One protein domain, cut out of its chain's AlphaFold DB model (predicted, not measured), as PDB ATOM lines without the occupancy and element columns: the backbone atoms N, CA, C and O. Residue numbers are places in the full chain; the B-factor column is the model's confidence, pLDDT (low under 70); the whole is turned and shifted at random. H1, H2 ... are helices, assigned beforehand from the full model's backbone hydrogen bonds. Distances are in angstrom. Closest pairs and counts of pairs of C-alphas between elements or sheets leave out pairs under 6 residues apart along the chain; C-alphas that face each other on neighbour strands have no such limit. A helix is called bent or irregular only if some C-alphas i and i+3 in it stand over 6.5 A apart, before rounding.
ATOM      1  N   ILE A  31     115.139 114.733 208.642       96.38
ATOM      2  CA  ILE A  31     114.000 115.256 209.418       96.38
ATOM      3  C   ILE A  31     114.204 116.742 209.701       96.38
ATOM      4  O   ILE A  31     113.273 117.519 209.525       96.38
ATOM      5  N   THR A  32     115.414 117.161 210.083       97.00
ATOM      6  CA  THR A  32     115.726 118.577 210.319       97.00
ATOM      7  C   THR A  32     115.596 119.385 209.029       97.00
ATOM      8  O   THR A  32     114.952 120.434 209.025       97.00
ATOM      9  N   ALA A  33     116.113 118.864 207.911       96.38
ATOM     10  CA  ALA A  33     115.959 119.490 206.599       96.38
ATOM     11  C   ALA A  33     114.481 119.615 206.177       96.38
ATOM     12  O   ALA A  33     114.053 120.672 205.713       96.38
ATOM     13  N   LEU A  34     113.682 118.561 206.381       95.50
ATOM     14  CA  LEU A  34     112.245 118.583 206.104       95.50
ATOM     15  C   LEU A  34     111.510 119.568 207.020       95.50
ATOM     16  O   LEU A  34     110.635 120.297 206.560       95.50
ATOM     17  N   ALA A  35     111.875 119.628 208.298       95.56
ATOM     18  CA  ALA A  35     111.259 120.535 209.252       95.56
ATOM     19  C   ALA A  35     111.501 122.002 208.881       95.56
ATOM     20  O   ALA A  35     110.560 122.792 208.871       95.56
ATOM     21  N   LEU A  36     112.734 122.349 208.499       95.69
ATOM     22  CA  LEU A  36     113.072 123.678 207.984       95.69
ATOM     23  C   LEU A  36     112.251 124.016 206.738       95.69
ATOM     24  O   LEU A  36     111.676 125.102 206.655       95.69
ATOM     25  N   TYR A  37     112.155 123.073 205.799       94.06
ATOM     26  CA  TYR A  37     111.378 123.239 204.574       94.06
ATOM     27  C   TYR A  37     109.900 123.542 204.857       94.06
ATOM     28  O   TYR A  37     109.360 124.505 204.311       94.06
ATOM     29  N   LEU A  38     109.256 122.754 205.725       92.00
ATOM     30  CA  LEU A  38     107.837 122.920 206.050       92.00
ATOM     31  C   LEU A  38     107.585 124.193 206.858       92.00
ATOM     32  O   LEU A  38     106.628 124.912 206.582       92.00
ATOM     33  N   ALA A  39     108.446 124.504 207.828       92.00
ATOM     34  CA  ALA A  39     108.288 125.688 208.671       92.00
ATOM     35  C   ALA A  39     108.455 126.991 207.879       92.00
ATOM     36  O   ALA A  39     107.795 127.981 208.180       92.00
ATOM     37  N   CYS A  40     109.271 126.980 206.823       91.69
ATOM     38  CA  CYS A  40     109.398 128.115 205.908       91.69
ATOM     39  C   CYS A  40     108.265 128.186 204.864       91.69
ATOM     40  O   CYS A  40     108.263 129.098 204.039       91.69
ATOM     41  N   ARG A  41     107.320 127.231 204.856       89.62
ATOM     42  CA  ARG A  41     106.191 127.155 203.909       89.62
ATOM     43  C   ARG A  41     104.873 126.777 204.606       89.62
ATOM     44  O   ARG A  41     104.212 125.823 204.190       89.62
ATOM     45  N   PRO A  42     104.452 127.515 205.649       82.12
ATOM     46  CA  PRO A  42     103.302 127.134 206.474       82.12
ATOM     47  C   PRO A  42     101.962 127.185 205.721       82.12
ATOM     48  O   PRO A  42     101.013 126.513 206.120       82.12
ATOM     49  N   SER A  43     101.892 127.963 204.637       82.38
ATOM     50  CA  SER A  43     100.709 128.169 203.796       82.38
ATOM     51  C   SER A  43     100.724 127.358 202.495       82.38
ATOM     52  O   SER A  43      99.938 127.645 201.592       82.38
ATOM     53  N   GLN A  44     101.619 126.368 202.355       83.06
ATOM     54  CA  GLN A  44     101.636 125.525 201.157       83.06
ATOM     55  C   GLN A  44     100.271 124.822 201.004       83.06
ATOM     56  O   GLN A  44      99.827 124.163 201.949       83.06
ATOM     57  N   PRO A  45      99.598 124.950 199.843       76.62
ATOM     58  CA  PRO A  45      98.296 124.335 199.638       76.62
ATOM     59  C   PRO A  45      98.406 122.802 199.604       76.62
ATOM     60  O   PRO A  45      99.493 122.265 199.352       76.62
ATOM     61  N   PRO A  46      97.288 122.084 199.815       76.06
ATOM     62  CA  PRO A  46      97.244 120.640 199.634       76.06
ATOM     63  C   PRO A  46      97.766 120.233 198.250       76.06
ATOM     64  O   PRO A  46      97.441 120.857 197.240       76.06
ATOM     65  N   GLY A  47      98.586 119.185 198.200       83.31
ATOM     66  CA  GLY A  47      99.207 118.719 196.963       83.31
ATOM     67  C   GLY A  47     100.529 117.989 197.206       83.31
ATOM     68  O   GLY A  47     100.797 117.542 198.325       83.31
ATOM     69  N   PRO A  48     101.376 117.854 196.168       85.81
ATOM     70  CA  PRO A  48     102.703 117.268 196.308       85.81
ATOM     71  C   PRO A  48     103.544 118.003 197.360       85.81
ATOM     72  O   PRO A  48     103.606 119.232 197.369       85.81
ATOM     73  N   LEU A  49     104.254 117.245 198.203       86.19
ATOM     74  CA  LEU A  49     105.139 117.792 199.243       86.19
ATOM     75  C   LEU A  49     106.163 118.784 198.665       86.19
ATOM     76  O   LEU A  49     106.397 119.852 199.232       86.19
ATOM     77  N   PHE A  50     106.725 118.435 197.505       89.75
ATOM     78  CA  PHE A  50     107.591 119.285 196.698       89.75
ATOM     79  C   PHE A  50     106.828 119.707 195.435       89.75
ATOM     80  O   PHE A  50     106.646 118.878 194.542       89.75
ATOM     81  N   PRO A  51     106.365 120.967 195.341       88.50
ATOM     82  CA  PRO A  51     105.614 121.447 194.183       88.50
ATOM     83  C   PRO A  51     106.399 121.340 192.866       88.50
ATOM     84  O   PRO A  51     107.635 121.387 192.863       88.50
ATOM     85  N   GLY A  52     105.678 121.251 191.746       88.56
ATOM     86  CA  GLY A  52     106.216 121.191 190.379       88.56
ATOM     87  C   GLY A  52     106.350 119.774 189.801       88.56
ATOM     88  O   GLY A  52     106.113 118.776 190.482       88.56
ATOM     89  N   SER A  53     106.742 119.690 188.531       89.44
ATOM     90  CA  SER A  53     107.006 118.446 187.793       89.44
ATOM     91  C   SER A  53     108.509 118.121 187.741       89.44
ATOM     92  O   SER A  53     109.332 118.882 188.256       89.44
ATOM     93  N   GLU A  54     108.870 116.967 187.163       90.44
ATOM     94  CA  GLU A  54     110.262 116.584 186.857       90.44
ATOM     95  C   GLU A  54     111.239 116.681 188.042       90.44
ATOM     96  O   GLU A  54     112.379 117.134 187.926       90.44
ATOM     97  N   GLN A  55     110.792 116.229 189.219       90.00
ATOM     98  CA  GLN A  55     111.533 116.374 190.479       90.00
ATOM     99  C   GLN A  55     112.957 115.800 190.413       90.00
ATOM    100  O   GLN A  55     113.884 116.386 190.966       90.00
ATOM    101  N   ASN A  56     113.154 114.686 189.698       88.12
ATOM    102  CA  ASN A  56     114.476 114.080 189.525       88.12
ATOM    103  C   ASN A  56     115.416 114.989 188.714       88.12
ATOM    104  O   ASN A  56     116.531 115.265 189.157       88.12
ATOM    105  N   ALA A  57     114.952 115.508 187.574       91.50
ATOM    106  CA  ALA A  57     115.745 116.402 186.734       91.50
ATOM    107  C   ALA A  57     116.079 117.712 187.465       91.50
ATOM    108  O   ALA A  57     117.232 118.145 187.465       91.50
ATOM    109  N   ARG A  58     115.097 118.298 188.166       93.94
ATOM    110  CA  ARG A  58     115.292 119.508 188.979       93.94
ATOM    111  C   ARG A  58     116.310 119.293 190.092       93.94
ATOM    112  O   ARG A  58     117.239 120.085 190.222       93.94
ATOM    113  N   PHE A  59     116.173 118.208 190.855       92.81
ATOM    114  CA  PHE A  59     117.132 117.849 191.896       92.81
ATOM    115  C   PHE A  59     118.538 117.638 191.318       92.81
ATOM    116  O   PHE A  59     119.505 118.162 191.862       92.81
ATOM    117  N   GLY A  60     118.658 116.920 190.197       92.31
ATOM    118  CA  GLY A  60     119.938 116.689 189.530       92.31
ATOM    119  C   GLY A  60     120.611 117.974 189.042       92.31
ATOM    120  O   GLY A  60     121.822 118.116 189.201       92.31
ATOM    121  N   SER A  61     119.830 118.914 188.501       92.56
ATOM    122  CA  SER A  61     120.320 120.228 188.067       92.56
ATOM    123  C   SER A  61     120.847 121.053 189.245       92.56
ATOM    124  O   SER A  61     122.004 121.469 189.236       92.56
ATOM    125  N   ILE A  62     120.043 121.188 190.309       93.31
ATOM    126  CA  ILE A  62     120.416 121.930 191.526       93.31
ATOM    127  C   ILE A  62     121.653 121.309 192.184       93.31
ATOM    128  O   ILE A  62     122.573 122.026 192.567       93.31
ATOM    129  N   LEU A  63     121.707 119.978 192.291       92.88
ATOM    130  CA  LEU A  63     122.855 119.276 192.862       92.88
ATOM    131  C   LEU A  63     124.137 119.565 192.074       92.88
ATOM    132  O   LEU A  63     125.168 119.849 192.677       92.88
ATOM    133  N   ARG A  64     124.081 119.495 190.738       91.69
ATOM    134  CA  ARG A  64     125.244 119.764 189.886       91.69
ATOM    135  C   ARG A  64     125.726 121.202 190.050       91.69
ATOM    136  O   ARG A  64     126.927 121.407 190.177       91.69
ATOM    137  N   GLN A  65     124.802 122.161 190.070       92.62
ATOM    138  CA  GLN A  65     125.123 123.566 190.297       92.62
ATOM    139  C   GLN A  65     125.807 123.759 191.657       92.62
ATOM    140  O   GLN A  65     126.922 124.258 191.708       92.62
ATOM    141  N   LEU A  66     125.211 123.257 192.743       93.50
ATOM    142  CA  LEU A  66     125.772 123.381 194.093       93.50
ATOM    143  C   LEU A  66     127.174 122.770 194.221       93.50
ATOM    144  O   LEU A  66     128.051 123.359 194.846       93.50
ATOM    145  N   VAL A  67     127.402 121.582 193.649       92.38
ATOM    146  CA  VAL A  67     128.725 120.939 193.702       92.38
ATOM    147  C   VAL A  67     129.747 121.712 192.868       92.38
ATOM    148  O   VAL A  67     130.894 121.857 193.291       92.38
ATOM    149  N   ASN A  68     129.342 122.247 191.717       92.94
ATOM    150  CA  ASN A  68     130.207 123.097 190.912       92.94
ATOM    151  C   ASN A  68     130.588 124.385 191.657       92.94
ATOM    152  O   ASN A  68     131.761 124.748 191.678       92.94
ATOM    153  N   ASP A  69     129.632 125.022 192.325       94.12
ATOM    154  CA  ASP A  69     129.858 126.278 193.041       94.12
ATOM    155  C   ASP A  69     130.736 126.075 194.290       94.12
ATOM    156  O   ASP A  69     131.586 126.906 194.594       94.12
ATOM    157  N   LEU A  70     130.574 124.951 195.000       92.31
ATOM    158  CA  LEU A  70     131.302 124.673 196.248       92.31
ATOM    159  C   LEU A  70     132.649 123.967 196.058       92.31
ATOM    160  O   LEU A  70     133.514 124.052 196.931       92.31
ATOM    161  N   LYS A  71     132.793 123.167 194.996       92.56
ATOM    162  CA  LYS A  71     133.941 122.263 194.796       92.56
ATOM    163  C   LYS A  71     134.557 122.349 193.404       92.56
ATOM    164  O   LYS A  71     135.544 121.660 193.168       92.56
ATOM    165  N   HIS A  72     133.994 123.145 192.493       91.50
ATOM    166  CA  HIS A  72     134.428 123.243 191.092       91.50
ATOM    167  C   HIS A  72     134.442 121.883 190.375       91.50
ATOM    168  O   HIS A  72     135.323 121.579 189.572       91.50
ATOM    169  N   GLN A  73     133.457 121.033 190.688       89.00
ATOM    170  CA  GLN A  73     133.311 119.695 190.118       89.00
ATOM    171  C   GLN A  73     131.948 119.541 189.435       89.00
ATOM    172  O   GLN A  73     130.906 119.792 190.029       89.00
ATOM    173  N   SER A  74     131.947 119.048 188.195       84.19
ATOM    174  CA  SER A  74     130.733 118.900 187.373       84.19
ATOM    175  C   SER A  74     130.304 117.446 187.135       84.19
ATOM    176  O   SER A  74     129.201 117.189 186.649       84.19
ATOM    177  N   HIS A  75     131.150 116.479 187.501       85.00
ATOM    178  CA  HIS A  75     130.929 115.052 187.242       85.00
ATOM    179  C   HIS A  75     130.062 114.353 188.305       85.00
ATOM    180  O   HIS A  75     129.710 113.180 188.147       85.00
ATOM    181  N   TYR A  76     129.687 115.048 189.383       86.38
ATOM    182  CA  TYR A  76     128.759 114.517 190.378       86.38
ATOM    183  C   TYR A  76     127.313 114.669 189.907       86.38
ATOM    184  O   TYR A  76     126.867 115.739 189.500       86.38
ATOM    185  N   GLY A  77     126.564 113.572 189.987       87.31
ATOM    186  CA  GLY A  77     125.134 113.545 189.703       87.31
ATOM    187  C   GLY A  77     124.370 112.731 190.739       87.31
ATOM    188  O   GLY A  77     124.935 112.212 191.702       87.31
ATOM    189  N   THR A  78     123.071 112.552 190.514       86.62
ATOM    190  CA  THR A  78     122.187 111.801 191.424       86.62
ATOM    191  C   THR A  78     122.654 110.355 191.648       86.62
ATOM    192  O   THR A  78     122.526 109.813 192.746       86.62
ATOM    193  N   HIS A  79     123.281 109.737 190.642       86.19
ATOM    194  CA  HIS A  79     123.903 108.416 190.762       86.19
ATOM    195  C   HIS A  79     125.122 108.391 191.694       86.19
ATOM    196  O   HIS A  79     125.366 107.365 192.332       86.19
ATOM    197  N   SER A  80     125.866 109.495 191.806       89.88
ATOM    198  CA  SER A  80     127.030 109.593 192.692       89.88
ATOM    199  C   SER A  80     126.625 109.469 194.160       89.88
ATOM    200  O   SER A  80     127.349 108.843 194.925       89.88
ATOM    201  N   ILE A  81     125.428 109.945 194.534       88.94
ATOM    202  CA  ILE A  81     124.877 109.764 195.887       88.94
ATOM    203  C   ILE A  81     124.705 108.276 196.195       88.94
ATOM    204  O   ILE A  81     125.168 107.803 197.227       88.94
ATOM    205  N   ARG A  82     124.095 107.504 195.285       88.56
ATOM    206  CA  ARG A  82     123.888 106.059 195.490       88.56
ATOM    207  C   ARG A  82     125.209 105.297 195.603       88.56
ATOM    208  O   ARG A  82     125.338 104.443 196.473       88.56
ATOM    209  N   LYS A  83     126.190 105.632 194.756       91.69
ATOM    210  CA  LYS A  83     127.544 105.053 194.815       91.69
ATOM    211  C   LYS A  83     128.250 105.398 196.130       91.69
ATOM    212  O   LYS A  83     128.829 104.515 196.756       91.69
ATOM    213  N   GLY A  84     128.162 106.657 196.561       92.56
ATOM    214  CA  GLY A  84     128.732 107.122 197.824       92.56
ATOM    215  C   GLY A  84     128.103 106.425 199.027       92.56
ATOM    216  O   GLY A  84     128.824 105.936 199.887       92.56
ATOM    217  N   VAL A  85     126.774 106.285 199.040       91.75
ATOM    218  CA  VAL A  85     126.036 105.539 200.070       91.75
ATOM    219  C   VAL A  85     126.484 104.080 200.135       91.75
ATOM    220  O   VAL A  85     126.760 103.590 201.226       91.75
ATOM    221  N   ALA A  86     126.591 103.397 198.992       94.19
ATOM    222  CA  ALA A  86     127.049 102.008 198.954       94.19
ATOM    223  C   ALA A  86     128.490 101.870 199.471       94.19
ATOM    224  O   ALA A  86     128.765 101.029 200.322       94.19
ATOM    225  N   THR A  87     129.386 102.753 199.021       94.06
ATOM    226  CA  THR A  87     130.792 102.773 199.455       94.06
ATOM    227  C   THR A  87     130.896 103.011 200.958       94.06
ATOM    228  O   THR A  87     131.567 102.255 201.653       94.06
ATOM    229  N   TYR A  88     130.184 104.016 201.476       93.75
ATOM    230  CA  TYR A  88     130.164 104.343 202.899       93.75
ATOM    231  C   TYR A  88     129.607 103.194 203.743       93.75
ATOM    232  O   TYR A  88     130.190 102.846 204.762       93.75
ATOM    233  N   ALA A  89     128.506 102.571 203.316       94.56
ATOM    234  CA  ALA A  89     127.904 101.466 204.051       94.56
ATOM    235  C   ALA A  89     128.822 100.233 204.107       94.56
ATOM    236  O   ALA A  89     128.927  99.608 205.157       94.56
ATOM    237  N   CYS A  90     129.506  99.904 203.007       92.81
ATOM    238  CA  CYS A  90     130.382  98.733 202.941       92.81
ATOM    239  C   CYS A  90     131.791  98.972 203.499       92.81
ATOM    240  O   CYS A  90     132.441  98.013 203.897       92.81
ATOM    241  N   SER A  91     132.273 100.218 203.507       89.88
ATOM    242  CA  SER A  91     133.672 100.544 203.846       89.88
ATOM    243  C   SER A  91     133.819 101.455 205.066       89.88
ATOM    244  O   SER A  91     134.934 101.722 205.498       89.88
ATOM    245  N   GLY A  92     132.719 101.958 205.633       83.56
ATOM    246  CA  GLY A  92     132.743 102.847 206.798       83.56
ATOM    247  C   GLY A  92     132.972 102.128 208.131       83.56
ATOM    248  O   GLY A  92     133.215 102.784 209.140       83.56
ATOM    249  N   SER A  93     132.870 100.796 208.154       86.00
ATOM    250  CA  SER A  93     133.135  99.950 209.321       86.00
ATOM    251  C   SER A  93     133.310  98.492 208.899       86.00
ATOM    252  O   SER A  93     132.707  98.052 207.922       86.00
ATOM    253  N   THR A  94     134.062  97.719 209.684       86.19
ATOM    254  CA  THR A  94     134.154  96.257 209.551       86.19
ATOM    255  C   THR A  94     132.868  95.531 209.965       86.19
ATOM    256  O   THR A  94     132.678  94.376 209.603       86.19
ATOM    257  N   GLY A  95     131.960  96.204 210.682       84.88
ATOM    258  CA  GLY A  95     130.642  95.688 211.065       84.88
ATOM    259  C   GLY A  95     129.500  96.132 210.146       84.88
ATOM    260  O   GLY A  95     128.349  96.111 210.575       84.88
ATOM    261  N   GLY A  96     129.788  96.621 208.934       88.56
ATOM    262  CA  GLY A  96     128.789  97.187 208.022       88.56
ATOM    263  C   GLY A  96     127.678  96.210 207.579       88.56
ATOM    264  O   GLY A  96     127.785  94.997 207.757       88.56
ATOM    265  N   PRO A  97     126.572  96.721 207.011       93.56
ATOM    266  CA  PRO A  97     125.491  95.906 206.465       93.56
ATOM    267  C   PRO A  97     125.970  95.037 205.299       93.56
ATOM    268  O   PRO A  97     126.901  95.392 204.576       93.56
ATOM    269  N   SER A  98     125.284  93.913 205.077       93.25
ATOM    270  CA  SER A  98     125.610  93.018 203.967       93.25
ATOM    271  C   SER A  98     125.509  93.733 202.617       93.25
ATOM    272  O   SER A  98     124.605  94.542 202.380       93.25
ATOM    273  N   ILE A  99     126.411  93.382 201.695       92.94
ATOM    274  CA  ILE A  99     126.396  93.917 200.326       92.94
ATOM    275  C   ILE A  99     125.056  93.657 199.628       92.94
ATOM    276  O   ILE A  99     124.579  94.501 198.876       92.94
ATOM    277  N   ALA A 100     124.399  92.540 199.951       93.25
ATOM    278  CA  ALA A 100     123.064  92.225 199.469       93.25
ATOM    279  C   ALA A 100     122.043  93.319 199.819       93.25
ATOM    280  O   ALA A 100     121.402  93.885 198.933       93.25
ATOM    281  N   ASN A 101     121.948  93.679 201.104       93.56
ATOM    282  CA  ASN A 101     121.041  94.729 201.572       93.56
ATOM    283  C   ASN A 101     121.393  96.092 200.965       93.56
ATOM    284  O   ASN A 101     120.500  96.868 200.621       93.56
ATOM    285  N   VAL A 102     122.689  96.371 200.786       94.38
ATOM    286  CA  VAL A 102     123.163  97.592 200.128       94.38
ATOM    287  C   VAL A 102     122.676  97.657 198.686       94.38
ATOM    288  O   VAL A 102     122.001  98.626 198.334       94.38
ATOM    289  N   CYS A 103     122.945  96.625 197.882       92.56
ATOM    290  CA  CYS A 103     122.513  96.535 196.488       92.56
ATOM    291  C   CYS A 103     120.993  96.678 196.356       92.56
ATOM    292  O   CYS A 103     120.527  97.524 195.589       92.56
ATOM    293  N   LEU A 104     120.224  95.950 197.173       90.62
ATOM    294  CA  LEU A 104     118.765  96.061 197.202       90.62
ATOM    295  C   LEU A 104     118.324  97.498 197.518       90.62
ATOM    296  O   LEU A 104     117.513  98.078 196.787       90.62
ATOM    297  N   ARG A 105     118.901  98.139 198.544       90.69
ATOM    298  CA  ARG A 105     118.530  99.506 198.941       90.69
ATOM    299  C   ARG A 105     118.819 100.534 197.851       90.69
ATOM    300  O   ARG A 105     117.958 101.376 197.575       90.69
ATOM    301  N   VAL A 106     119.990 100.467 197.213       89.00
ATOM    302  CA  VAL A 106     120.389 101.415 196.155       89.00
ATOM    303  C   VAL A 106     119.806 101.075 194.774       89.00
ATOM    304  O   VAL A 106     119.935 101.873 193.835       89.00
ATOM    305  N   GLY A 107     119.104  99.943 194.651       86.50
ATOM    306  CA  GLY A 107     118.446  99.496 193.423       86.50
ATOM    307  C   GLY A 107     119.426  98.944 192.388       86.50
ATOM    308  O   GLY A 107     119.294  99.234 191.196       86.50
ATOM    309  N   TRP A 108     120.448  98.227 192.849       87.81
ATOM    310  CA  TRP A 108     121.375  97.461 192.018       87.81
ATOM    311  C   TRP A 108     120.936  95.996 191.969       87.81
ATOM    312  O   TRP A 108     120.379  95.482 192.934       87.81
ATOM    313  N   SER A 109     121.173  95.350 190.828       85.12
ATOM    314  CA  SER A 109     120.998  93.900 190.687       85.12
ATOM    315  C   SER A 109     122.119  93.190 191.445       85.12
ATOM    316  O   SER A 109     123.263  93.651 191.418       85.12
ATOM    317  N   LEU A 110     121.774  92.101 192.132       87.12
ATOM    318  CA  LEU A 110     122.736  91.190 192.757       87.12
ATOM    319  C   LEU A 110     123.351  90.252 191.713       87.12
ATOM    320  O   LEU A 110     124.493  89.829 191.853       87.12
ATOM    321  N   GLY A 111     122.614  89.989 190.632       87.88
ATOM    322  CA  GLY A 111     123.066  89.224 189.481       87.88
ATOM    323  C   GLY A 111     122.778  87.727 189.595       87.88
ATOM    324  O   GLY A 111     122.869  87.113 190.661       87.88
ATOM    325  N   GLY A 112     122.441  87.126 188.450       87.88
ATOM    326  CA  GLY A 112     122.309  85.681 188.271       87.88
ATOM    327  C   GLY A 112     121.414  85.007 189.312       87.88
ATOM    328  O   GLY A 112     120.240  85.333 189.469       87.88
ATOM    329  N   VAL A 113     121.992  84.039 190.017       87.56
ATOM    330  CA  VAL A 113     121.303  83.226 191.023       87.56
ATOM    331  C   VAL A 113     120.916  84.038 192.268       87.56
ATOM    332  O   VAL A 113     119.885  83.765 192.884       87.56
ATOM    333  N   GLN A 114     121.689  85.067 192.625       88.75
ATOM    334  CA  GLN A 114     121.466  85.843 193.847       88.75
ATOM    335  C   GLN A 114     120.144  86.615 193.805       88.75
ATOM    336  O   GLN A 114     119.408  86.594 194.785       88.75
ATOM    337  N   ASP A 115     119.777  87.196 192.657       84.56
ATOM    338  CA  ASP A 115     118.500  87.913 192.490       84.56
ATOM    339  C   ASP A 115     117.264  87.004 192.663       84.56
ATOM    340  O   ASP A 115     116.158  87.490 192.913       84.56
ATOM    341  N   ARG A 116     117.421  85.675 192.536       83.31
ATOM    342  CA  ARG A 116     116.324  84.714 192.726       83.31
ATOM    343  C   ARG A 116     116.071  84.414 194.202       83.31
ATOM    344  O   ARG A 116     114.906  84.306 194.591       83.31
ATOM    345  N   TYR A 117     117.141  84.298 194.987       86.00
ATOM    346  CA  TYR A 117     117.101  83.804 196.366       86.00
ATOM    347  C   TYR A 117     117.228  84.897 197.425       86.00
ATOM    348  O   TYR A 117     116.724  84.732 198.530       86.00
ATOM    349  N   ILE A 118     117.878  86.013 197.103       89.19
ATOM    350  CA  ILE A 118     118.111  87.099 198.049       89.19
ATOM    351  C   ILE A 118     117.067  88.183 197.803       89.19
ATOM    352  O   ILE A 118     117.050  88.841 196.762       89.19
ATOM    353  N   ARG A 119     116.171  88.347 198.775       87.00
ATOM    354  CA  ARG A 119     115.061  89.298 198.721       87.00
ATOM    355  C   ARG A 119     115.226  90.384 199.769       87.00
ATOM    356  O   ARG A 119     116.096  90.320 200.634       87.00
ATOM    357  N   TYR A 120     114.409  91.420 199.625       89.81
ATOM    358  CA  TYR A 120     114.312  92.468 200.621       89.81
ATOM    359  C   TYR A 120     113.905  91.877 201.970       89.81
ATOM    360  O   TYR A 120     112.901  91.179 202.062       89.81
ATOM    361  N   GLU A 121     114.657  92.237 203.005       89.62
ATOM    362  CA  GLU A 121     114.344  91.917 204.390       89.62
ATOM    363  C   GLU A 121     114.395  93.187 205.236       89.62
ATOM    364  O   GLU A 121     115.345  93.979 205.164       89.62
ATOM    365  N   ALA A 122     113.363  93.385 206.058       93.44
ATOM    366  CA  ALA A 122     113.171  94.638 206.780       93.44
ATOM    367  C   ALA A 122     114.337  94.940 207.729       93.44
ATOM    368  O   ALA A 122     114.844  96.057 207.721       93.44
ATOM    369  N   ALA A 123     114.812  93.955 208.495       94.62
ATOM    370  CA  ALA A 123     115.903  94.152 209.451       94.62
ATOM    371  C   ALA A 123     117.197  94.652 208.780       94.62
ATOM    372  O   ALA A 123     117.871  95.543 209.305       94.62
ATOM    373  N   GLY A 124     117.510  94.125 207.592       94.38
ATOM    374  CA  GLY A 124     118.675  94.522 206.807       94.38
ATOM    375  C   GLY A 124     118.595  95.967 206.317       94.38
ATOM    376  O   GLY A 124     119.551  96.731 206.468       94.38
ATOM    377  N   ASP A 125     117.439  96.364 205.780       95.62
ATOM    378  CA  ASP A 125     117.200  97.743 205.346       95.62
ATOM    379  C   ASP A 125     117.118  98.726 206.522       95.62
ATOM    380  O   ASP A 125     117.608  99.848 206.421       95.62
ATOM    381  N   GLN A 126     116.559  98.310 207.658       97.06
ATOM    382  CA  GLN A 126     116.512  99.107 208.882       97.06
ATOM    383  C   GLN A 126     117.923  99.392 209.411       97.06
ATOM    384  O   GLN A 126     118.275 100.550 209.652       97.06
ATOM    385  N   TYR A 127     118.764  98.357 209.510       96.31
ATOM    386  CA  TYR A 127     120.156  98.506 209.930       96.31
ATOM    387  C   TYR A 127     120.937  99.415 208.975       96.31
ATOM    388  O   TYR A 127     121.536 100.412 209.391       96.31
ATOM    389  N   LEU A 128     120.854  99.133 207.672       95.94
ATOM    390  CA  LEU A 128     121.476  99.965 206.649       95.94
ATOM    391  C   LEU A 128     120.946 101.406 206.687       95.94
ATOM    392  O   LEU A 128     121.712 102.345 206.505       95.94
ATOM    393  N   GLY A 129     119.661 101.615 206.970       95.88
ATOM    394  CA  GLY A 129     119.078 102.946 207.084       95.88
ATOM    395  C   GLY A 129     119.697 103.781 208.195       95.88
ATOM    396  O   GLY A 129     119.965 104.962 207.976       95.88
ATOM    397  N   ARG A 130     119.991 103.171 209.346       96.19
ATOM    398  CA  ARG A 130     120.715 103.833 210.440       96.19
ATOM    399  C   ARG A 130     122.162 104.143 210.078       96.19
ATOM    400  O   ARG A 130     122.636 105.244 210.357       96.19
ATOM    401  N   VAL A 131     122.839 103.215 209.401       95.69
ATOM    402  CA  VAL A 131     124.204 103.438 208.900       95.69
ATOM    403  C   VAL A 131     124.231 104.616 207.929       95.69
ATOM    404  O   VAL A 131     125.047 105.517 208.087       95.69
ATOM    405  N   VAL A 132     123.302 104.677 206.972       94.69
ATOM    406  CA  VAL A 132     123.228 105.769 205.986       94.69
ATOM    407  C   VAL A 132     122.778 107.092 206.611       94.69
ATOM    408  O   VAL A 132     123.189 108.150 206.140       94.69
ATOM    409  N   ALA A 133     122.020 107.056 207.711       95.12
ATOM    410  CA  ALA A 133     121.773 108.232 208.547       95.12
ATOM    411  C   ALA A 133     123.031 108.705 209.306       95.12
ATOM    412  O   ALA A 133     122.996 109.743 209.959       95.12
ATOM    413  N   ARG A 134     124.155 107.984 209.194       94.56
ATOM    414  CA  ARG A 134     125.442 108.265 209.848       94.56
ATOM    415  C   ARG A 134     125.366 108.230 211.372       94.56
ATOM    416  O   ARG A 134     126.068 108.976 212.051       94.56
ATOM    417  N   LEU A 135     124.520 107.354 211.909       94.94
ATOM    418  CA  LEU A 135     124.505 107.077 213.340       94.94
ATOM    419  C   LEU A 135     125.788 106.326 213.756       94.94
ATOM    420  O   LEU A 135     126.324 105.543 212.964       94.94
ATOM    421  N   PRO A 136     126.304 106.552 214.978       93.12
ATOM    422  CA  PRO A 136     127.611 106.049 215.395       93.12
ATOM    423  C   PRO A 136     127.566 104.547 215.696       93.12
ATOM    424  O   PRO A 136     127.178 104.141 216.783       93.12
ATOM    425  N   LEU A 137     127.986 103.713 214.742       91.44
ATOM    426  CA  LEU A 137     127.861 102.250 214.823       91.44
ATOM    427  C   LEU A 137     128.556 101.609 216.037       91.44
ATOM    428  O   LEU A 137     128.144 100.544 216.496       91.44
ATOM    429  N   SER A 138     129.607 102.255 216.538       90.62
ATOM    430  CA  SER A 138     130.407 101.811 217.679       90.62
ATOM    431  C   SER A 138     129.926 102.366 219.024       90.62
ATOM    432  O   SER A 138     130.674 102.321 219.999       90.62
ATOM    433  N   ARG A 139     128.717 102.942 219.092       92.56
ATOM    434  CA  ARG A 139     128.200 103.549 220.322       92.56
ATOM    435  C   ARG A 139     126.721 103.235 220.587       92.56
ATOM    436  O   ARG A 139     125.976 102.962 219.641       92.56
ATOM    437  N   PRO A 140     126.267 103.317 221.852       93.94
ATOM    438  CA  PRO A 140     124.859 103.161 222.228       93.94
ATOM    439  C   PRO A 140     123.898 104.068 221.448       93.94
ATOM    440  O   PRO A 140     122.782 103.660 221.116       93.94
ATOM    441  N   GLU A 141     124.345 105.274 221.086       94.75
ATOM    442  CA  GLU A 141     123.556 106.251 220.334       94.75
ATOM    443  C   GLU A 141     123.257 105.801 218.898       94.75
ATOM    444  O   GLU A 141     122.447 106.429 218.220       94.75
ATOM    445  N   PHE A 142     123.811 104.678 218.423       95.62
ATOM    446  CA  PHE A 142     123.313 104.047 217.201       95.62
ATOM    447  C   PHE A 142     121.812 103.729 217.282       95.62
ATOM    448  O   PHE A 142     121.092 103.800 216.281       95.62
ATOM    449  N   ALA A 143     121.325 103.413 218.485       95.38
ATOM    450  CA  ALA A 143     119.922 103.131 218.758       95.38
ATOM    451  C   ALA A 143     119.080 104.380 219.056       95.38
ATOM    452  O   ALA A 143     117.914 104.240 219.420       95.38
ATOM    453  N   ILE A 144     119.628 105.589 218.887       95.06
ATOM    454  CA  ILE A 144     118.908 106.826 219.194       95.06
ATOM    455  C   ILE A 144     117.619 106.941 218.368       95.06
ATOM    456  O   ILE A 144     117.550 106.532 217.198       95.06
ATOM    457  N   LEU A 145     116.580 107.476 219.007       95.38
ATOM    458  CA  LEU A 145     115.316 107.839 218.375       95.38
ATOM    459  C   LEU A 145     115.376 109.291 217.870       95.38
ATOM    460  O   LEU A 145     116.161 110.088 218.389       95.38
ATOM    461  N   PRO A 146     114.564 109.680 216.868       94.81
ATOM    462  CA  PRO A 146     114.362 111.092 216.554       94.81
ATOM    463  C   PRO A 146     113.951 111.889 217.798       94.81
ATOM    464  O   PRO A 146     113.332 111.321 218.700       94.81
ATOM    465  N   PRO A 147     114.230 113.205 217.837       95.31
ATOM    466  CA  PRO A 147     113.666 114.069 218.863       95.31
ATOM    467  C   PRO A 147     112.146 113.926 218.848       95.31
ATOM    468  O   PRO A 147     111.534 113.937 217.776       95.31
ATOM    469  N   HIS A 148     111.554 113.756 220.023       94.94
ATOM    470  CA  HIS A 148     110.133 113.488 220.151       94.94
ATOM    471  C   HIS A 148     109.584 113.987 221.489       94.94
ATOM    472  O   HIS A 148     110.345 114.277 222.410       94.94
ATOM    473  N   PHE A 149     108.259 114.105 221.577       94.06
ATOM    474  CA  PHE A 149     107.571 114.548 222.786       94.06
ATOM    475  C   PHE A 149     107.120 113.358 223.634       94.06
ATOM    476  O   PHE A 149     106.803 112.289 223.098       94.06
ATOM    477  N   THR A 150     107.047 113.562 224.953       89.25
ATOM    478  CA  THR A 150     106.601 112.537 225.915       89.25
ATOM    479  C   THR A 150     105.195 112.044 225.595       89.25
ATOM    480  O   THR A 150     104.952 110.843 225.507       89.25
ATOM    481  N   ASN A 151     104.270 112.985 225.385       87.88
ATOM    482  CA  ASN A 151     102.889 112.713 225.016       87.88
ATOM    483  C   ASN A 151     102.567 113.383 223.677       87.88
ATOM    484  O   ASN A 151     102.265 114.577 223.611       87.88
ATOM    485  N   ASN A 152     102.604 112.584 222.614       86.12
ATOM    486  CA  ASN A 152     102.312 113.021 221.251       86.12
ATOM    487  C   ASN A 152     100.841 113.388 221.000       86.12
ATOM    488  O   ASN A 152     100.545 113.965 219.952       86.12
ATOM    489  N   GLU A 153      99.945 113.066 221.933       88.25
ATOM    490  CA  GLU A 153      98.507 113.341 221.856       88.25
ATOM    491  C   GLU A 153      98.072 114.459 222.814       88.25
ATOM    492  O   GLU A 153      96.883 114.709 222.990       88.25
ATOM    493  N   SER A 154      99.024 115.161 223.440       90.44
ATOM    494  CA  SER A 154      98.713 116.295 224.310       90.44
ATOM    495  C   SER A 154      97.925 117.375 223.543       90.44
ATOM    496  O   SER A 154      98.429 117.888 222.536       90.44
ATOM    497  N   PRO A 155      96.732 117.793 224.017       92.12
ATOM    498  CA  PRO A 155      95.947 118.840 223.360       92.12
ATOM    499  C   PRO A 155      96.718 120.155 223.203       92.12
ATOM    500  O   PRO A 155      96.604 120.825 222.175       92.12
ATOM    501  N   LEU A 156      97.561 120.492 224.186       90.12
ATOM    502  CA  LEU A 156      98.420 121.673 224.138       90.12
ATOM    503  C   LEU A 156      99.428 121.573 222.987       90.12
ATOM    504  O   LEU A 156      99.541 122.502 222.186       90.12
ATOM    505  N   LEU A 157     100.108 120.428 222.855       91.44
ATOM    506  CA  LEU A 157     101.051 120.175 221.763       91.44
ATOM    507  C   LEU A 157     100.353 120.298 220.404       91.44
ATOM    508  O   LEU A 157     100.841 121.001 219.520       91.44
ATOM    509  N   LEU A 158      99.194 119.654 220.245       92.62
ATOM    510  CA  LEU A 158      98.433 119.695 218.996       92.62
ATOM    511  C   LEU A 158      97.992 121.122 218.642       92.62
ATOM    512  O   LEU A 158      98.103 121.515 217.480       92.62
ATOM    513  N   ALA A 159      97.586 121.930 219.627       92.19
ATOM    514  CA  ALA A 159      97.260 123.340 219.419       92.19
ATOM    515  C   ALA A 159      98.475 124.159 218.939       92.19
ATOM    516  O   ALA A 159      98.351 124.958 218.006       92.19
ATOM    517  N   ARG A 160      99.669 123.934 219.513       91.81
ATOM    518  CA  ARG A 160     100.913 124.579 219.048       91.81
ATOM    519  C   ARG A 160     101.273 124.144 217.627       91.81
ATOM    520  O   ARG A 160     101.537 124.993 216.780       91.81
ATOM    521  N   ILE A 161     101.214 122.845 217.327       91.31
ATOM    522  CA  ILE A 161     101.485 122.315 215.979       91.31
ATOM    523  C   ILE A 161     100.513 122.913 214.954       91.31
ATOM    524  O   ILE A 161     100.942 123.296 213.867       91.31
ATOM    525  N   ARG A 162      99.226 123.050 215.300       91.31
ATOM    526  CA  ARG A 162      98.215 123.681 214.438       91.31
ATOM    527  C   ARG A 162      98.549 125.138 214.129       91.31
ATOM    528  O   ARG A 162      98.401 125.554 212.986       91.31
ATOM    529  N   LYS A 163      99.050 125.893 215.115       89.06
ATOM    530  CA  LYS A 163      99.520 127.278 214.927       89.06
ATOM    531  C   LYS A 163     100.737 127.352 213.992       89.06
ATOM    532  O   LYS A 163     100.837 128.292 213.211       89.06
ATOM    533  N   LEU A 164     101.644 126.372 214.052       88.81
ATOM    534  CA  LEU A 164     102.844 126.324 213.203       88.81
ATOM    535  C   LEU A 164     102.555 125.886 211.768       88.81
ATOM    536  O   LEU A 164     103.164 126.400 210.833       88.81
ATOM    537  N   TYR A 165     101.627 124.946 211.595       87.19
ATOM    538  CA  TYR A 165     101.326 124.342 210.304       87.19
ATOM    539  C   TYR A 165      99.824 124.319 209.994       87.19
ATOM    540  O   TYR A 165      99.273 123.229 209.837       87.19
ATOM    541  N   PRO A 166      99.137 125.470 209.864       86.38
ATOM    542  CA  PRO A 166      97.680 125.494 209.726       86.38
ATOM    543  C   PRO A 166      97.174 124.661 208.542       86.38
ATOM    544  O   PRO A 166      96.304 123.813 208.713       86.38
ATOM    545  N   SER A 167      97.770 124.838 207.357       84.88
ATOM    546  CA  SER A 167      97.360 124.132 206.134       84.88
ATOM    547  C   SER A 167      97.748 122.656 206.139       84.88
ATOM    548  O   SER A 167      97.023 121.820 205.604       84.88
ATOM    549  N   LEU A 168      98.885 122.312 206.749       83.25
ATOM    550  CA  LEU A 168      99.333 120.923 206.801       83.25
ATOM    551  C   LEU A 168      98.669 120.146 207.932       83.25
ATOM    552  O   LEU A 168      98.706 118.926 207.862       83.25
ATOM    553  N   PHE A 169      98.107 120.796 208.958       86.19
ATOM    554  CA  PHE A 169      97.550 120.140 210.147       86.19
ATOM    555  C   PHE A 169      96.458 119.121 209.792       86.19
ATOM    556  O   PHE A 169      96.445 118.022 210.344       86.19
ATOM    557  N   GLU A 170      95.629 119.446 208.802       83.12
ATOM    558  CA  GLU A 170      94.503 118.621 208.345       83.12
ATOM    559  C   GLU A 170      94.925 117.380 207.533       83.12
ATOM    560  O   GLU A 170      94.115 116.498 207.258       83.12
ATOM    561  N   ILE A 171      96.199 117.264 207.146       85.50
ATOM    562  CA  ILE A 171      96.676 116.146 206.320       85.50
ATOM    563  C   ILE A 171      96.976 114.930 207.207       85.50
ATOM    564  O   ILE A 171      98.015 114.870 207.862       85.50
ATOM    565  N   SER A 172      96.106 113.924 207.222       85.75
ATOM    566  CA  SER A 172      96.254 112.751 208.103       85.75
ATOM    567  C   SER A 172      97.529 111.925 207.858       85.75
ATOM    568  O   SER A 172      98.102 111.382 208.797       85.75
ATOM    569  N   SER A 173      98.037 111.878 206.624       86.56
ATOM    570  CA  SER A 173      99.170 111.018 206.237       86.56
ATOM    571  C   SER A 173     100.541 111.441 206.783       86.56
ATOM    572  O   SER A 173     101.490 110.664 206.699       86.56
ATOM    573  N   ILE A 174     100.672 112.654 207.330       87.00
ATOM    574  CA  ILE A 174     101.954 113.193 207.822       87.00
ATOM    575  C   ILE A 174     101.914 113.596 209.299       87.00
ATOM    576  O   ILE A 174     102.831 114.276 209.756       87.00
ATOM    577  N   VAL A 175     100.879 113.202 210.051       89.75
ATOM    578  CA  VAL A 175     100.675 113.607 211.457       89.75
ATOM    579  C   VAL A 175     101.934 113.392 212.300       89.75
ATOM    580  O   VAL A 175     102.440 114.348 212.893       89.75
ATOM    581  N   ASP A 176     102.490 112.182 212.289       90.38
ATOM    582  CA  ASP A 176     103.670 111.855 213.096       90.38
ATOM    583  C   ASP A 176     104.937 112.530 212.575       90.38
ATOM    584  O   ASP A 176     105.738 113.044 213.355       90.38
ATOM    585  N   ILE A 177     105.090 112.628 211.251       91.56
ATOM    586  CA  ILE A 177     106.219 113.332 210.634       91.56
ATOM    587  C   ILE A 177     106.214 114.807 211.051       91.56
ATOM    588  O   ILE A 177     107.264 115.340 211.399       91.56
ATOM    589  N   ARG A 178     105.050 115.470 211.087       91.69
ATOM    590  CA  ARG A 178     104.944 116.864 211.553       91.69
ATOM    591  C   ARG A 178     105.366 117.003 213.012       91.69
ATOM    592  O   ARG A 178     106.107 117.934 213.324       91.69
ATOM    593  N   LYS A 179     104.933 116.087 213.887       93.56
ATOM    594  CA  LYS A 179     105.332 116.067 215.307       93.56
ATOM    595  C   LYS A 179     106.858 115.949 215.435       93.56
ATOM    596  O   LYS A 179     107.474 116.765 216.119       93.56
ATOM    597  N   LEU A 180     107.474 115.020 214.698       94.94
ATOM    598  CA  LEU A 180     108.932 114.848 214.656       94.94
ATOM    599  C   LEU A 180     109.663 116.073 214.087       94.94
ATOM    600  O   LEU A 180     110.724 116.444 214.586       94.94
ATOM    601  N   CYS A 181     109.096 116.734 213.076       95.50
ATOM    602  CA  CYS A 181     109.644 117.973 212.530       95.50
ATOM    603  C   CYS A 181     109.669 119.092 213.581       95.50
ATOM    604  O   CYS A 181     110.708 119.727 213.755       95.50
ATOM    605  N   VAL A 182     108.570 119.317 214.318       95.44
ATOM    606  CA  VAL A 182     108.557 120.315 215.409       95.44
ATOM    607  C   VAL A 182     109.574 119.950 216.479       95.44
ATOM    608  O   VAL A 182     110.386 120.794 216.848       95.44
ATOM    609  N   ALA A 183     109.584 118.696 216.930       96.38
ATOM    610  CA  ALA A 183     110.533 118.244 217.940       96.38
ATOM    611  C   ALA A 183     111.992 118.448 217.493       96.38
ATOM    612  O   ALA A 183     112.832 118.881 218.281       96.38
ATOM    613  N   SER A 184     112.293 118.209 216.211       97.12
ATOM    614  CA  SER A 184     113.618 118.452 215.638       97.12
ATOM    615  C   SER A 184     113.985 119.940 215.620       97.12
ATOM    616  O   SER A 184     115.102 120.281 216.006       97.12
ATOM    617  N   LEU A 185     113.063 120.838 215.248       97.06
ATOM    618  CA  LEU A 185     113.310 122.286 215.296       97.06
ATOM    619  C   LEU A 185     113.572 122.776 216.722       97.06
ATOM    620  O   LEU A 185     114.493 123.560 216.930       97.06
ATOM    621  N   VAL A 186     112.793 122.294 217.693       97.12
ATOM    622  CA  VAL A 186     112.955 122.640 219.113       97.12
ATOM    623  C   VAL A 186     114.321 122.161 219.613       97.12
ATOM    624  O   VAL A 186     115.103 122.969 220.115       97.12
ATOM    625  N   LYS A 187     114.656 120.880 219.384       96.69
ATOM    626  CA  LYS A 187     115.936 120.280 219.791       96.69
ATOM    627  C   LYS A 187     117.139 121.025 219.216       96.69
ATOM    628  O   LYS A 187     118.146 121.188 219.901       96.69
ATOM    629  N   HIS A 188     117.051 121.468 217.966       97.31
ATOM    630  CA  HIS A 188     118.161 122.122 217.274       97.31
ATOM    631  C   HIS A 188     118.056 123.648 217.249       97.31
ATOM    632  O   HIS A 188     118.830 124.293 216.550       97.31
ATOM    633  N   SER A 189     117.146 124.248 218.019       97.06
ATOM    634  CA  SER A 189     116.889 125.693 218.001       97.06
ATOM    635  C   SER A 189     118.145 126.536 218.257       97.06
ATOM    636  O   SER A 189     118.404 127.479 217.511       97.06
ATOM    637  N   VAL A 190     118.965 126.160 219.244       96.56
ATOM    638  CA  VAL A 190     120.240 126.832 219.562       96.56
ATOM    639  C   VAL A 190     121.212 126.759 218.383       96.56
ATOM    640  O   VAL A 190     121.738 127.782 217.952       96.56
ATOM    641  N   TYR A 191     121.395 125.564 217.811       96.88
ATOM    642  CA  TYR A 191     122.251 125.355 216.639       96.88
ATOM    643  C   TYR A 191     121.780 126.184 215.436       96.88
ATOM    644  O   TYR A 191     122.584 126.847 214.782       96.88
ATOM    645  N   LEU A 192     120.472 126.188 215.164       97.12
ATOM    646  CA  LEU A 192     119.885 126.915 214.039       97.12
ATOM    647  C   LEU A 192     120.045 128.432 214.196       97.12
ATOM    648  O   LEU A 192     120.379 129.097 213.221       97.12
ATOM    649  N   ARG A 193     119.874 128.974 215.410       96.38
ATOM    650  CA  ARG A 193     120.113 130.401 215.699       96.38
ATOM    651  C   ARG A 193     121.578 130.798 215.526       96.38
ATOM    652  O   ARG A 193     121.841 131.899 215.065       96.38
ATOM    653  N   ALA A 194     122.504 129.919 215.904       97.25
ATOM    654  CA  ALA A 194     123.936 130.189 215.808       97.25
ATOM    655  C   ALA A 194     124.477 130.062 214.373       97.25
ATOM    656  O   ALA A 194     125.413 130.764 214.007       97.25
ATOM    657  N   THR A 195     123.907 129.157 213.572       96.06
ATOM    658  CA  THR A 195     124.474 128.774 212.268       96.06
ATOM    659  C   THR A 195     123.814 129.489 211.093       96.06
ATOM    660  O   THR A 195     124.457 129.726 210.072       96.06
ATOM    661  N   LEU A 196     122.518 129.801 211.190       96.00
ATOM    662  CA  LEU A 196     121.786 130.415 210.087       96.00
ATOM    663  C   LEU A 196     121.928 131.943 210.100       96.00
ATOM    664  O   LEU A 196     121.968 132.545 211.174       96.00
ATOM    665  N   PRO A 197     121.935 132.596 208.922       95.69
ATOM    666  CA  PRO A 197     121.923 134.052 208.847       95.69
ATOM    667  C   PRO A 197     120.719 134.652 209.595       95.69
ATOM    668  O   PRO A 197     119.629 134.078 209.530       95.69
ATOM    669  N   PRO A 198     120.845 135.845 210.210       93.44
ATOM    670  CA  PRO A 198     119.722 136.519 210.872       93.44
ATOM    671  C   PRO A 198     118.509 136.770 209.959       93.44
ATOM    672  O   PRO A 198     117.380 136.853 210.432       93.44
ATOM    673  N   SER A 199     118.731 136.860 208.644       94.88
ATOM    674  CA  SER A 199     117.695 137.013 207.616       94.88
ATOM    675  C   SER A 199     116.996 135.704 207.223       94.88
ATOM    676  O   SER A 199     116.098 135.716 206.380       94.88
ATOM    677  N   HIS A 200     117.398 134.561 207.788       95.25
ATOM    678  CA  HIS A 200     116.857 133.269 207.393       95.25
ATOM    679  C   HIS A 200     115.363 133.148 207.774       95.25
ATOM    680  O   HIS A 200     115.020 133.349 208.942       95.25
ATOM    681  N   PRO A 201     114.466 132.725 206.854       94.38
ATOM    682  CA  PRO A 201     113.017 132.699 207.096       94.38
ATOM    683  C   PRO A 201     112.576 131.889 208.321       94.38
ATOM    684  O   PRO A 201     111.597 132.237 208.968       94.38
ATOM    685  N   ILE A 202     113.303 130.830 208.693       95.06
ATOM    686  CA  ILE A 202     112.980 130.059 209.907       95.06
ATOM    687  C   ILE A 202     112.927 130.932 211.170       95.06
ATOM    688  O   ILE A 202     112.077 130.708 212.030       95.06
ATOM    689  N   LEU A 203     113.792 131.947 211.270       94.75
ATOM    690  CA  LEU A 203     113.907 132.794 212.458       94.75
ATOM    691  C   LEU A 203     112.724 133.763 212.594       94.75
ATOM    692  O   LEU A 203     112.490 134.292 213.678       94.75
ATOM    693  N   THR A 204     111.943 133.955 211.526       92.25
ATOM    694  CA  THR A 204     110.712 134.757 211.543       92.25
ATOM    695  C   THR A 204     109.454 133.919 211.775       92.25
ATOM    696  O   THR A 204     108.374 134.483 211.964       92.25
ATOM    697  N   THR A 205     109.572 132.586 211.809       92.31
ATOM    698  CA  THR A 205     108.436 131.693 212.080       92.31
ATOM    699  C   THR A 205     107.929 131.837 213.513       92.31
ATOM    700  O   THR A 205     108.668 132.221 214.423       92.31
ATOM    701  N   ALA A 206     106.659 131.483 213.735       90.81
ATOM    702  CA  ALA A 206     106.025 131.600 215.047       90.81
ATOM    703  C   ALA A 206     106.799 130.857 216.150       90.81
ATOM    704  O   ALA A 206     106.929 131.391 217.243       90.81
ATOM    705  N   LEU A 207     107.388 129.692 215.848       94.31
ATOM    706  CA  LEU A 207     108.181 128.917 216.808       94.31
ATOM    707  C   LEU A 207     109.416 129.676 217.319       94.31
ATOM    708  O   LEU A 207     109.749 129.588 218.492       94.31
ATOM    709  N   PHE A 208     110.109 130.408 216.441       94.81
ATOM    710  CA  PHE A 208     111.360 131.097 216.784       94.81
ATOM    711  C   PHE A 208     111.144 132.509 217.341       94.81
ATOM    712  O   PHE A 208     112.067 133.068 217.939       94.81
ATOM    713  N   ARG A 209     109.941 133.069 217.170       93.94
ATOM    714  CA  ARG A 209     109.543 134.367 217.733       93.94
ATOM    715  C   ARG A 209     108.868 134.254 219.100       93.94
ATOM    716  O   ARG A 209     108.932 135.197 219.880       93.94
ATOM    717  N   ASP A 210     108.223 133.127 219.375       94.56
ATOM    718  CA  ASP A 210     107.475 132.871 220.604       94.56
ATOM    719  C   ASP A 210     108.357 132.104 221.608       94.56
ATOM    720  O   ASP A 210     108.506 130.883 221.541       94.56
ATOM    721  N   THR A 211     109.007 132.849 222.510       94.44
ATOM    722  CA  THR A 211     109.966 132.284 223.481       94.44
ATOM    723  C   THR A 211     109.280 131.368 224.494       94.44
ATOM    724  O   THR A 211     109.849 130.351 224.885       94.44
ATOM    725  N   GLU A 212     108.046 131.691 224.883       94.69
ATOM    726  CA  GLU A 212     107.253 130.876 225.801       94.69
ATOM    727  C   GLU A 212     106.914 129.528 225.158       94.69
ATOM    728  O   GLU A 212     107.273 128.486 225.706       94.69
ATOM    729  N   MET A 213     106.369 129.536 223.934       94.50
ATOM    730  CA  MET A 213     106.105 128.303 223.183       94.50
ATOM    731  C   MET A 213     107.371 127.455 223.003       94.50
ATOM    732  O   MET A 213     107.321 126.231 223.127       94.50
ATOM    733  N   MET A 214     108.509 128.084 222.692       95.88
ATOM    734  CA  MET A 214     109.778 127.375 222.526       95.88
ATOM    735  C   MET A 214     110.197 126.665 223.817       95.88
ATOM    736  O   MET A 214     110.567 125.491 223.769       95.88
ATOM    737  N   ASN A 215     110.101 127.349 224.959       95.38
ATOM    738  CA  ASN A 215     110.462 126.800 226.263       95.38
ATOM    739  C   ASN A 215     109.506 125.678 226.697       95.38
ATOM    740  O   ASN A 215     109.976 124.624 227.124       95.38
ATOM    741  N   GLU A 216     108.192 125.858 226.517       93.62
ATOM    742  CA  GLU A 216     107.167 124.836 226.792       93.62
ATOM    743  C   GLU A 216     107.426 123.543 226.002       93.62
ATOM    744  O   GLU A 216     107.435 122.436 226.554       93.62
ATOM    745  N   LEU A 217     107.661 123.677 224.691       94.88
ATOM    746  CA  LEU A 217     107.918 122.533 223.820       94.88
ATOM    747  C   LEU A 217     109.253 121.871 224.156       94.88
ATOM    748  O   LEU A 217     109.334 120.646 224.136       94.88
ATOM    749  N   ASN A 218     110.281 122.655 224.489       95.19
ATOM    750  CA  ASN A 218     111.583 122.123 224.882       95.19
ATOM    751  C   ASN A 218     111.506 121.330 226.192       95.19
ATOM    752  O   ASN A 218     112.089 120.253 226.277       95.19
ATOM    753  N   ALA A 219     110.739 121.808 227.176       93.31
ATOM    754  CA  ALA A 219     110.492 121.088 228.426       93.31
ATOM    755  C   ALA A 219     109.726 119.767 228.218       93.31
ATOM    756  O   ALA A 219     109.841 118.850 229.024       93.31
ATOM    757  N   SER A 220     108.969 119.656 227.123       93.00
ATOM    758  CA  SER A 220     108.189 118.462 226.774       93.00
ATOM    759  C   SER A 220     108.955 117.440 225.917       93.00
ATOM    760  O   SER A 220     108.384 116.409 225.543       93.00
ATOM    761  N   LEU A 221     110.207 117.726 225.538       93.62
ATOM    762  CA  LEU A 221     111.037 116.818 224.743       93.62
ATOM    763  C   LEU A 221     111.606 115.678 225.592       93.62
ATOM    764  O   LEU A 221     112.050 115.884 226.718       93.62
ATOM    765  N   VAL A 222     111.686 114.490 224.992       89.06
ATOM    766  CA  VAL A 222     112.317 113.307 225.589       89.06
ATOM    767  C   VAL A 222     113.585 112.934 224.832       89.06
ATOM    768  O   VAL A 222     113.668 113.036 223.603       89.06
ATOM    769  N   PHE A 223     114.576 112.464 225.590       79.19
ATOM    770  CA  PHE A 223     115.816 111.892 225.084       79.19
ATOM    771  C   PHE A 223     115.917 110.447 225.569       79.19
ATOM    772  O   PHE A 223     116.161 110.213 226.746       79.19
TER     773      PHE A 223
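Overview. This is residues 31 to 223 of the 342 residues of an uncharacterized protein of Phytophthora parasitica P1976 (UniProt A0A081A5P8). Two lobes of helices stand at the two ends of a long, loose body, joined by two separate stretches of chain: one lobe holds H1 and H8 to H14, with H10 packing on H1, H8 and H14, and the other holds H3, H4 and H6, with short H5 beyond them. H2 and residues 40 to 54 make one bridge, H7 and residues 144 to 154 the other. The printed part has 193 residues with 14 named helices, H1 to H14, and no named strand; the class is all helix. It is only just loose, close to compact, with a radius of gyration of the C-alphas of 19.8 A, and spans 59 by 38 by 33 A.

Arrangement. H1, residues 31 to 39, touches residues 178 to 185 of H10, residues 172 to 187, about perpendicular at 77 degrees; the closest C-alphas, of Ala 35 and Cys 181, are 4.5 A apart. H2, residues 55 to 71, only just touches H3, residues 78 to 91, with 3 pairs of C-alphas within 8 A, the closest Gly 60 and Thr 78 at 5.7 A. H3 and H4, residues 99 to 106, form a helical hairpin, at a shallow tilt of 23 degrees, opposite ways; their closest C-alphas, of Arg 82 and Val 106, are 5.9 A apart. H6, residues 122 to 132, touches H4 about perpendicular at 76 degrees, closest at C-alphas 101 and 124, 5.7 A, and residues 85 to 89 of H3, closest at C-alphas 89 and 131, 6.4 A. H5, residues 114 to 117, touches no helix. H7, residues 140 to 143, is close but not clearly touching H6. H8, residues 155 to 164, only just touches H10, with 3 pairs within 8 A. H9, residues 166 to 169, is close but not clearly touching H8. H11, residues 189 to 195, meets H10 only through their link. H12, residues 201 to 204, is close but not clearly touching H1. H13, residues 206 to 209, and H14, residues 211 to 219, touch only at the corner, only just, with 3 pairs. H14 touches H10 about perpendicular at 80 degrees; the closest C-alphas, of Val 186 and Asn 218, are 6.0 A apart. Every O i to N i+4 pair is within hydrogen-bond range in H1, H2, H4, H6, H8, H11 and H14, against 9 of 10 in H3 and 10 of 12 in H10; the others are too short for such a pair.

Along the chain. H1 begins at C-alpha 31, (114.000, 115.256, 209.418). H2 is 23.6 A long, H3 20.3 A, and H10 24.1 A; H10 is irregular, with C-alphas 173 and 176 8.2 A apart. H14 ends at C-alpha 219, (110.492, 121.088, 228.426).

Size, cuts and confidence. The C-alphas farthest apart, of Gly 112 and Glu 212, are 60.6 A apart. The links H1 to H2 and H7 to H8 are long; residues 194 to 199 stand free. The printed part has no cut, and no printed residue is under 70 in pLDDT.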